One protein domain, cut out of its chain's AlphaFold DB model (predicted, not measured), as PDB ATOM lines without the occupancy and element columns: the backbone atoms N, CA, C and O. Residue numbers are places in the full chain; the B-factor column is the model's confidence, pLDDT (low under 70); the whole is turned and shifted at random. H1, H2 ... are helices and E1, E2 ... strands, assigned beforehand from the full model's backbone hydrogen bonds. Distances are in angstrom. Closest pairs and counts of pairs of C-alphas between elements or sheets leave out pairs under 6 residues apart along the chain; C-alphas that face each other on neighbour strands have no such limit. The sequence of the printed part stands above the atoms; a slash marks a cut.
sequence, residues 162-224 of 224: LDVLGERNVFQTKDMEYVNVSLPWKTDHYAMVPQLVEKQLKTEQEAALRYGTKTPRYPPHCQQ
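This is residues 162 to 224 of the 224 residues of the protein "Amine oxidase" of Larimichthys crocea (UniProt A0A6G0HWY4). A long, twisted hairpin of two strands, E1 and E2, makes the longest axis, and at the end away from its turn the short strand E3 lies alongside the first residues of E1 as a third strand. At that same end the one-turn helix H1 only grazes the sheet, and residues 208 to 214 stick out as a free loop. The printed part has 63 residues with three named strands and one named helix, in the order E1, E2, H1, E3; the sheet runs E2, E1, E3, antiparallel throughout, and the class is mostly strand. The whole is extended, with a radius of gyration of the C-alphas of 16.5 A, and flat in outline, spanning 49 by 31 by 15 A.

Strand E1, residues 170 to 183, is the inner strand of the sheet, and it bends by 64 degrees at residue 180. Strand E2, residues 186 to 201, forms a hairpin with E1; the two are antiparallel neighbours at 172 degrees. Within hydrogen-bond range across this pair are N 183 and O 189, 2.9 A, and N 173 and O 199, 2.9 A. E2 bends by 94 degrees at residue 189. Helix H1, residues 204 to 207, only grazes the sheet; its closest C-alphas to E2 are those of Leu 201 and Ala 207, 6.2 A. H1 is too short for any O i to N i+4 pair, and its one O i to N i+3 pair is within hydrogen-bond range. Strand E3, residues 218 to 223, is the antiparallel neighbour of E1 at 122 degrees, with N 170 and O 223 at 2.9 A and N 218 and O 174 at 3.0 A. E2 and E3 are edge strands and are apart. E2, H1 and E3 form a split strand-helix-strand unit, two strands running the same way with a helix between them along the chain and E1 between them in the sheet; its crossover is right-handed.

Residues 162 to 169 come before E1, which begins at C-alpha 170, (151.926, 194.685, 205.757), and is 35.4 A long. E2 is 37.8 A long and begins at C-alpha 186, (140.464, 229.455, 222.525). H1 measures 4.9 A. E3 measures 13.6 A and ends at C-alpha 223, (154.535, 195.659, 210.482).

The two C-alphas farthest apart are those of Glu 167 and Asp 188, 50.2 A. The printed part has no cut and ends at the chain's last residue, 224. The links E1 to E2 and E2 to H1 are tight, H1 to E3 is short, and no link is long. The mean pLDDT of the printed part is 90.7; residues 219 to 224 are under 70.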
ATOM      1  N   LEU A 162     162.295 191.257 203.851       93.88
ATOM      2  CA  LEU A 162     162.199 191.624 205.267       93.88
ATOM      3  C   LEU A 162     161.116 190.810 205.969       93.88
ATOM      4  O   LEU A 162     159.933 191.002 205.703       93.88
ATOM      5  N   ASP A 163     161.536 190.031 206.962       94.69
ATOM      6  CA  ASP A 163     160.648 189.310 207.875       94.69
ATOM      7  C   ASP A 163     160.561 190.035 209.227       94.69
ATOM      8  O   ASP A 163     161.206 189.656 210.212       94.69
ATOM      9  N   VAL A 164     159.788 191.125 209.299       92.69
ATOM     10  CA  VAL A 164     159.675 191.922 210.531       92.69
ATOM     11  C   VAL A 164     158.806 191.189 211.548       92.69
ATOM     12  O   VAL A 164     157.581 191.209 211.494       92.69
ATOM     13  N   LEU A 165     159.467 190.551 212.518       94.00
ATOM     14  CA  LEU A 165     158.834 189.682 213.520       94.00
ATOM     15  C   LEU A 165     158.103 188.475 212.889       94.00
ATOM     16  O   LEU A 165     157.167 187.939 213.484       94.00
ATOM     17  N   GLY A 166     158.530 188.031 211.703       94.19
ATOM     18  CA  GLY A 166     157.963 186.900 210.960       94.19
ATOM     19  C   GLY A 166     157.640 187.243 209.503       94.19
ATOM     20  O   GLY A 166     157.845 188.369 209.069       94.19
ATOM     21  N   GLU A 167     157.115 186.268 208.756       94.56
ATOM     22  CA  GLU A 167     156.874 186.380 207.300       94.56
ATOM     23  C   GLU A 167     155.612 187.189 206.940       94.56
ATOM     24  O   GLU A 167     155.485 187.743 205.847       94.56
ATOM     25  N   ARG A 168     154.639 187.272 207.857       95.06
ATOM     26  CA  ARG A 168     153.368 187.974 207.622       95.06
ATOM     27  C   ARG A 168     153.521 189.461 207.914       95.06
ATOM     28  O   ARG A 168     153.395 189.875 209.059       95.06
ATOM     29  N   ASN A 169     153.757 190.232 206.857       92.44
ATOM     30  CA  ASN A 169     154.020 191.664 206.920       92.44
ATOM     31  C   ASN A 169     152.993 192.468 206.106       92.44
ATOM     32  O   ASN A 169     152.514 192.009 205.067       92.44
ATOM     33  N   VAL A 170     152.705 193.702 206.530       92.38
ATOM     34  CA  VAL A 170     151.926 194.685 205.757       92.38
ATOM     35  C   VAL A 170     152.781 195.866 205.311       92.38
ATOM     36  O   VAL A 170     153.759 196.224 205.958       92.38
ATOM     37  N   PHE A 171     152.387 196.516 204.219       91.44
ATOM     38  CA  PHE A 171     153.095 197.672 203.678       91.44
ATOM     39  C   PHE A 171     152.410 198.974 204.112       91.44
ATOM     40  O   PHE A 171     151.344 199.324 203.597       91.44
ATOM     41  N   GLN A 172     153.004 199.703 205.061       92.50
ATOM     42  CA  GLN A 172     152.461 200.968 205.569       92.50
ATOM     43  C   GLN A 172     153.369 202.146 205.220       92.50
ATOM     44  O   GLN A 172     154.583 202.092 205.396       92.50
ATOM     45  N   THR A 173     152.770 203.244 204.768       93.06
ATOM     46  CA  THR A 173     153.465 204.510 204.508       93.06
ATOM     47  C   THR A 173     153.028 205.567 205.515       93.06
ATOM     48  O   THR A 173     151.864 205.571 205.933       93.06
ATOM     49  N   LYS A 174     153.954 206.451 205.916       93.81
ATOM     50  CA  LYS A 174     153.639 207.602 206.775       93.81
ATOM     51  C   LYS A 174     154.120 208.906 206.153       93.81
ATOM     52  O   LYS A 174     155.174 208.975 205.516       93.81
ATOM     53  N   ASP A 175     153.343 209.957 206.353       95.06
ATOM     54  CA  ASP A 175     153.659 211.314 205.926       95.06
ATOM     55  C   ASP A 175     153.095 212.323 206.939       95.06
ATOM     56  O   ASP A 175     152.613 211.956 208.009       95.06
ATOM     57  N   MET A 176     153.179 213.607 206.623       95.19
ATOM     58  CA  MET A 176     152.615 214.681 207.425       95.19
ATOM     59  C   MET A 176     151.917 215.701 206.531       95.19
ATOM     60  O   MET A 176     152.430 216.092 205.482       95.19
ATOM     61  N   GLU A 177     150.786 216.199 207.001       95.69
ATOM     62  CA  GLU A 177     150.089 217.338 206.416       95.69
ATOM     63  C   GLU A 177     149.846 218.414 207.470       95.69
ATOM     64  O   GLU A 177     149.931 218.148 208.665       95.69
ATOM     65  N   TYR A 178     149.593 219.646 207.039       96.94
ATOM     66  CA  TYR A 178     149.168 220.705 207.948       96.94
ATOM     67  C   TYR A 178     147.652 220.815 207.896       96.94
ATOM     68  O   TYR A 178     147.090 221.071 206.832       96.94
ATOM     69  N   VAL A 179     147.009 220.681 209.052       97.06
ATOM     70  CA  VAL A 179     145.564 220.847 209.202       97.06
ATOM     71  C   VAL A 179     145.253 222.102 209.996       97.06
ATOM     72  O   VAL A 179     145.959 222.450 210.943       97.06
ATOM     73  N   ASN A 180     144.192 222.795 209.595       96.81
ATOM     74  CA  ASN A 180     143.705 223.950 210.327       96.81
ATOM     75  C   ASN A 180     142.803 223.474 211.471       96.81
ATOM     76  O   ASN A 180     141.717 222.955 211.216       96.81
ATOM     77  N   VAL A 181     143.246 223.638 212.717       95.62
ATOM     78  CA  VAL A 181     142.515 223.181 213.911       95.62
ATOM     79  C   VAL A 181     142.172 224.353 214.817       95.62
ATOM     80  O   VAL A 181     142.966 225.284 214.963       95.62
ATOM     81  N   SER A 182     140.987 224.316 215.430       96.50
ATOM     82  CA  SER A 182     140.621 225.278 216.469       96.50
ATOM     83  C   SER A 182     141.427 225.005 217.736       96.50
ATOM     84  O   SER A 182     141.676 223.852 218.101       96.50
ATOM     85  N   LEU A 183     141.857 226.067 218.417       94.88
ATOM     86  CA  LEU A 183     142.608 225.919 219.658       94.88
ATOM     87  C   LEU A 183     141.662 225.444 220.772       94.88
ATOM     88  O   LEU A 183     140.687 226.142 221.066       94.88
ATOM     89  N   PRO A 184     141.952 224.318 221.458       94.88
ATOM     90  CA  PRO A 184     141.072 223.787 222.503       94.88
ATOM     91  C   PRO A 184     140.800 224.771 223.649       94.88
ATOM     92  O   PRO A 184     139.741 224.731 224.266       94.88
ATOM     93  N   TRP A 185     141.748 225.670 223.928       94.69
ATOM     94  CA  TRP A 185     141.650 226.697 224.971       94.69
ATOM     95  C   TRP A 185     141.154 228.059 224.460       94.69
ATOM     96  O   TRP A 185     141.038 228.997 225.248       94.69
ATOM     97  N   LYS A 186     140.908 228.203 223.150       95.44
ATOM     98  CA  LYS A 186     140.464 229.455 222.525       95.44
ATOM     99  C   LYS A 186     139.765 229.168 221.190       95.44
ATOM    100  O   LYS A 186     140.363 229.270 220.123       95.44
ATOM    101  N   THR A 187     138.501 228.760 221.263       88.44
ATOM    102  CA  THR A 187     137.751 228.159 220.142       88.44
ATOM    103  C   THR A 187     137.471 229.100 218.965       88.44
ATOM    104  O   THR A 187     137.100 228.632 217.894       88.44
ATOM    105  N   ASP A 188     137.647 230.410 219.139       94.81
ATOM    106  CA  ASP A 188     137.587 231.434 218.085       94.81
ATOM    107  C   ASP A 188     138.927 231.619 217.343       94.81
ATOM    108  O   ASP A 188     139.009 232.403 216.401       94.81
ATOM    109  N   HIS A 189     139.982 230.908 217.752       96.31
ATOM    110  CA  HIS A 189     141.311 230.959 217.145       96.31
ATOM    111  C   HIS A 189     141.684 229.616 216.524       96.31
ATOM    112  O   HIS A 189     141.305 228.552 217.016       96.31
ATOM    113  N   TYR A 190     142.478 229.682 215.458       96.69
ATOM    114  CA  TYR A 190     142.918 228.522 214.696       96.69
ATOM    115  C   TYR A 190     144.430 228.533 214.501       96.69
ATOM    116  O   TYR A 190     145.056 229.596 214.470       96.69
ATOM    117  N   ALA A 191     145.012 227.348 214.351       96.56
ATOM    118  CA  ALA A 191     146.413 227.175 214.005       96.56
ATOM    119  C   ALA A 191     146.583 226.061 212.971       96.56
ATOM    120  O   ALA A 191     145.878 225.051 212.999       96.56
ATOM    121  N   MET A 192     147.573 226.231 212.096       97.62
ATOM    122  CA  MET A 192     148.039 225.160 211.223       97.62
ATOM    123  C   MET A 192     148.928 224.224 212.036       97.62
ATOM    124  O   MET A 192     150.032 224.599 212.435       97.62
ATOM    125  N   VAL A 193     148.455 223.008 212.282       96.56
ATOM    126  CA  VAL A 193     149.155 222.009 213.093       96.56
ATOM    127  C   VAL A 193     149.589 220.849 212.195       96.56
ATOM    128  O   VAL A 193     148.784 220.381 211.388       96.56
ATOM    129  N   PRO A 194     150.850 220.386 212.287       96.69
ATOM    130  CA  PRO A 194     151.278 219.197 211.566       96.69
ATOM    131  C   PRO A 194     150.572 217.958 212.129       96.69
ATOM    132  O   PRO A 194     150.586 217.717 213.336       96.69
ATOM    133  N   GLN A 195     149.992 217.152 211.248       95.75
ATOM    134  CA  GLN A 195     149.302 215.908 211.564       95.75
ATOM    135  C   GLN A 195     149.954 214.740 210.822       95.75
ATOM    136  O   GLN A 195     150.318 214.861 209.652       95.75
ATOM    137  N   LEU A 196     150.098 213.609 211.517       95.81
ATOM    138  CA  LEU A 196     150.560 212.344 210.948       95.81
ATOM    139  C   LEU A 196     149.487 211.758 210.026       95.81
ATOM    140  O   LEU A 196     148.333 211.610 210.428       95.81
ATOM    141  N   VAL A 197     149.894 211.373 208.821       94.88
ATOM    142  CA  VAL A 197     149.056 210.655 207.858       94.88
ATOM    143  C   VAL A 197     149.623 209.256 207.690       94.88
ATOM    144  O   VAL A 197     150.797 209.108 207.358       94.88
ATOM    145  N   GLU A 198     148.798 208.229 207.891       94.44
ATOM    146  CA  GLU A 198     149.189 206.829 207.717       94.44
ATOM    147  C   GLU A 198     148.312 206.159 206.662       94.44
ATOM    148  O   GLU A 198     147.089 206.306 206.659       94.44
ATOM    149  N   LYS A 199     148.934 205.396 205.761       92.75
ATOM    150  CA  LYS A 199     148.218 204.641 204.729       92.75
ATOM    151  C   LYS A 199     148.818 203.253 204.562       92.75
ATOM    152  O   LYS A 199     149.982 203.123 204.179       92.75
ATOM    153  N   GLN A 200     148.001 202.227 204.786       93.94
ATOM    154  CA  GLN A 200     148.325 200.851 204.418       93.94
ATOM    155  C   GLN A 200     148.018 200.628 202.934       93.94
ATOM    156  O   GLN A 200     146.914 200.931 202.476       93.94
ATOM    157  N   LEU A 201     148.993 200.109 202.191       93.00
ATOM    158  CA  LEU A 201     148.830 199.718 200.794       93.00
ATOM    159  C   LEU A 201     148.415 198.250 200.744       93.00
ATOM    160  O   LEU A 201     149.010 197.406 201.412       93.00
ATOM    161  N   LYS A 202     147.353 197.956 199.996       94.44
ATOM    162  CA  LYS A 202     146.685 196.647 200.020       94.44
ATOM    163  C   LYS A 202     147.088 195.746 198.862       94.44
ATOM    164  O   LYS A 202     146.820 194.550 198.905       94.44
ATOM    165  N   THR A 203     147.686 196.316 197.820       95.88
ATOM    166  CA  THR A 203     148.065 195.589 196.604       95.88
ATOM    167  C   THR A 203     149.491 195.925 196.191       95.88
ATOM    168  O   THR A 203     150.001 197.010 196.477       95.88
ATOM    169  N   GLU A 204     150.123 195.015 195.454       94.50
ATOM    170  CA  GLU A 204     151.462 195.226 194.892       94.50
ATOM    171  C   GLU A 204     151.505 196.435 193.946       94.50
ATOM    172  O   GLU A 204     152.483 197.179 193.924       94.50
ATOM    173  N   GLN A 205     150.422 196.680 193.201       95.06
ATOM    174  CA  GLN A 205     150.330 197.814 192.281       95.06
ATOM    175  C   GLN A 205     150.332 199.155 193.021       95.06
ATOM    176  O   GLN A 205     150.960 200.105 192.556       95.06
ATOM    177  N   GLU A 206     149.663 199.240 194.174       92.69
ATOM    178  CA  GLU A 206     149.722 200.432 195.027       92.69
ATOM    179  C   GLU A 206     151.130 200.645 195.598       92.69
ATOM    180  O   GLU A 206     151.577 201.786 195.710       92.69
ATOM    181  N   ALA A 207     151.836 199.557 195.924       91.50
ATOM    182  CA  ALA A 207     153.198 199.582 196.455       91.50
ATOM    183  C   ALA A 207     154.289 199.834 195.393       91.50
ATOM    184  O   ALA A 207     155.427 200.155 195.740       91.50
ATOM    185  N   ALA A 208     153.955 199.754 194.102       93.25
ATOM    186  CA  ALA A 208     154.865 200.023 192.991       93.25
ATOM    187  C   ALA A 208     155.056 201.537 192.751       93.25
ATOM    188  O   ALA A 208     154.507 202.130 191.816       93.25
ATOM    189  N   LEU A 209     155.861 202.178 193.601       90.94
ATOM    190  CA  LEU A 209     156.167 203.610 193.516       90.94
ATOM    191  C   LEU A 209     157.096 203.916 192.328       90.94
ATOM    192  O   LEU A 209     158.186 203.356 192.204       90.94
ATOM    193  N   ARG A 210     156.681 204.828 191.440       92.38
ATOM    194  CA  ARG A 210     157.417 205.143 190.204       92.38
ATOM    195  C   ARG A 210     158.548 206.140 190.444       92.38
ATOM    196  O   ARG A 210     158.378 207.137 191.147       92.38
ATOM    197  N   TYR A 211     159.673 205.923 189.765       89.19
ATOM    198  CA  TYR A 211     160.780 206.879 189.726       89.19
ATOM    199  C   TYR A 211     160.315 208.278 189.285       89.19
ATOM    200  O   TYR A 211     159.533 208.412 188.345       89.19
ATOM    201  N   GLY A 212     160.797 209.316 189.975       89.38
ATOM    202  CA  GLY A 212     160.457 210.715 189.693       89.38
ATOM    203  C   GLY A 212     159.074 211.167 190.178       89.38
ATOM    204  O   GLY A 212     158.676 212.293 189.893       89.38
ATOM    205  N   THR A 213     158.336 210.326 190.907       91.38
ATOM    206  CA  THR A 213     157.056 210.716 191.520       91.38
ATOM    207  C   THR A 213     157.225 211.065 192.996       91.38
ATOM    208  O   THR A 213     158.209 210.676 193.627       91.38
ATOM    209  N   LYS A 214     156.272 211.821 193.563       88.62
ATOM    210  CA  LYS A 214     156.278 212.125 194.998       88.62
ATOM    211  C   LYS A 214     156.053 210.831 195.779       88.62
ATOM    212  O   LYS A 214     154.995 210.217 195.661       88.62
ATOM    213  N   THR A 215     157.029 210.453 196.592       89.50
ATOM    214  CA  THR A 215     156.938 209.314 197.504       89.50
ATOM    215  C   THR A 215     156.670 209.784 198.937       89.50
ATOM    216  O   THR A 215     157.020 210.917 199.286       89.50
ATOM    217  N   PRO A 216     156.033 208.948 199.777       88.19
ATOM    218  CA  PRO A 216     155.872 209.244 201.198       88.19
ATOM    219  C   PRO A 216     157.224 209.456 201.884       88.19
ATOM    220  O   PRO A 216     158.179 208.725 201.616       88.19
ATOM    221  N   ARG A 217     157.301 210.444 202.783       89.00
ATOM    222  CA  ARG A 217     158.551 210.791 203.491       89.00
ATOM    223  C   ARG A 217     159.076 209.690 204.401       89.00
ATOM    224  O   ARG A 217     160.288 209.558 204.530       89.00
ATOM    225  N   TYR A 218     158.181 208.933 205.027       86.75
ATOM    226  CA  TYR A 218     158.536 207.704 205.718       86.75
ATOM    227  C   TYR A 218     158.164 206.549 204.793       86.75
ATOM    228  O   TYR A 218     156.986 206.160 204.737       86.75
ATOM    229  N   PRO A 219     159.148 206.067 204.010       66.50
ATOM    230  CA  PRO A 219     158.948 204.966 203.094       66.50
ATOM    231  C   PRO A 219     158.558 203.694 203.868       66.50
ATOM    232  O   PRO A 219     158.542 203.667 205.103       66.50
ATOM    233  N   PRO A 220     158.159 202.652 203.136       63.78
ATOM    234  CA  PRO A 220     157.436 201.523 203.684       63.78
ATOM    235  C   PRO A 220     158.234 200.824 204.770       63.78
ATOM    236  O   PRO A 220     159.413 200.530 204.592       63.78
ATOM    237  N   HIS A 221     157.570 200.524 205.873       64.94
ATOM    238  CA  HIS A 221     158.082 199.627 206.894       64.94
ATOM    239  C   HIS A 221     157.060 198.513 207.068       64.94
ATOM    240  O   HIS A 221     155.848 198.749 207.069       64.94
ATOM    241  N   CYS A 222     157.575 197.295 207.149       64.25
ATOM    242  CA  CYS A 222     156.788 196.112 207.409       64.25
ATOM    243  C   CYS A 222     156.373 196.102 208.886       64.25
ATOM    244  O   CYS A 222     157.211 196.295 209.767       64.25
ATOM    245  N   GLN A 223     155.080 195.934 209.149       60.81
ATOM    246  CA  GLN A 223     154.535 195.659 210.482       60.81
ATOM    247  C   GLN A 223     153.750 194.342 210.430       60.81
ATOM    248  O   GLN A 223     153.308 193.949 209.345       60.81
ATOM    249  N   GLN A 224     153.595 193.679 211.580       51.31
ATOM    250  CA  GLN A 224     152.610 192.601 211.737       51.31
ATOM    251  C   GLN A 224     151.181 193.134 211.612       51.31
ATOM    252  O   GLN A 224     150.938 194.277 212.065       51.31
TER     253      GLN A 224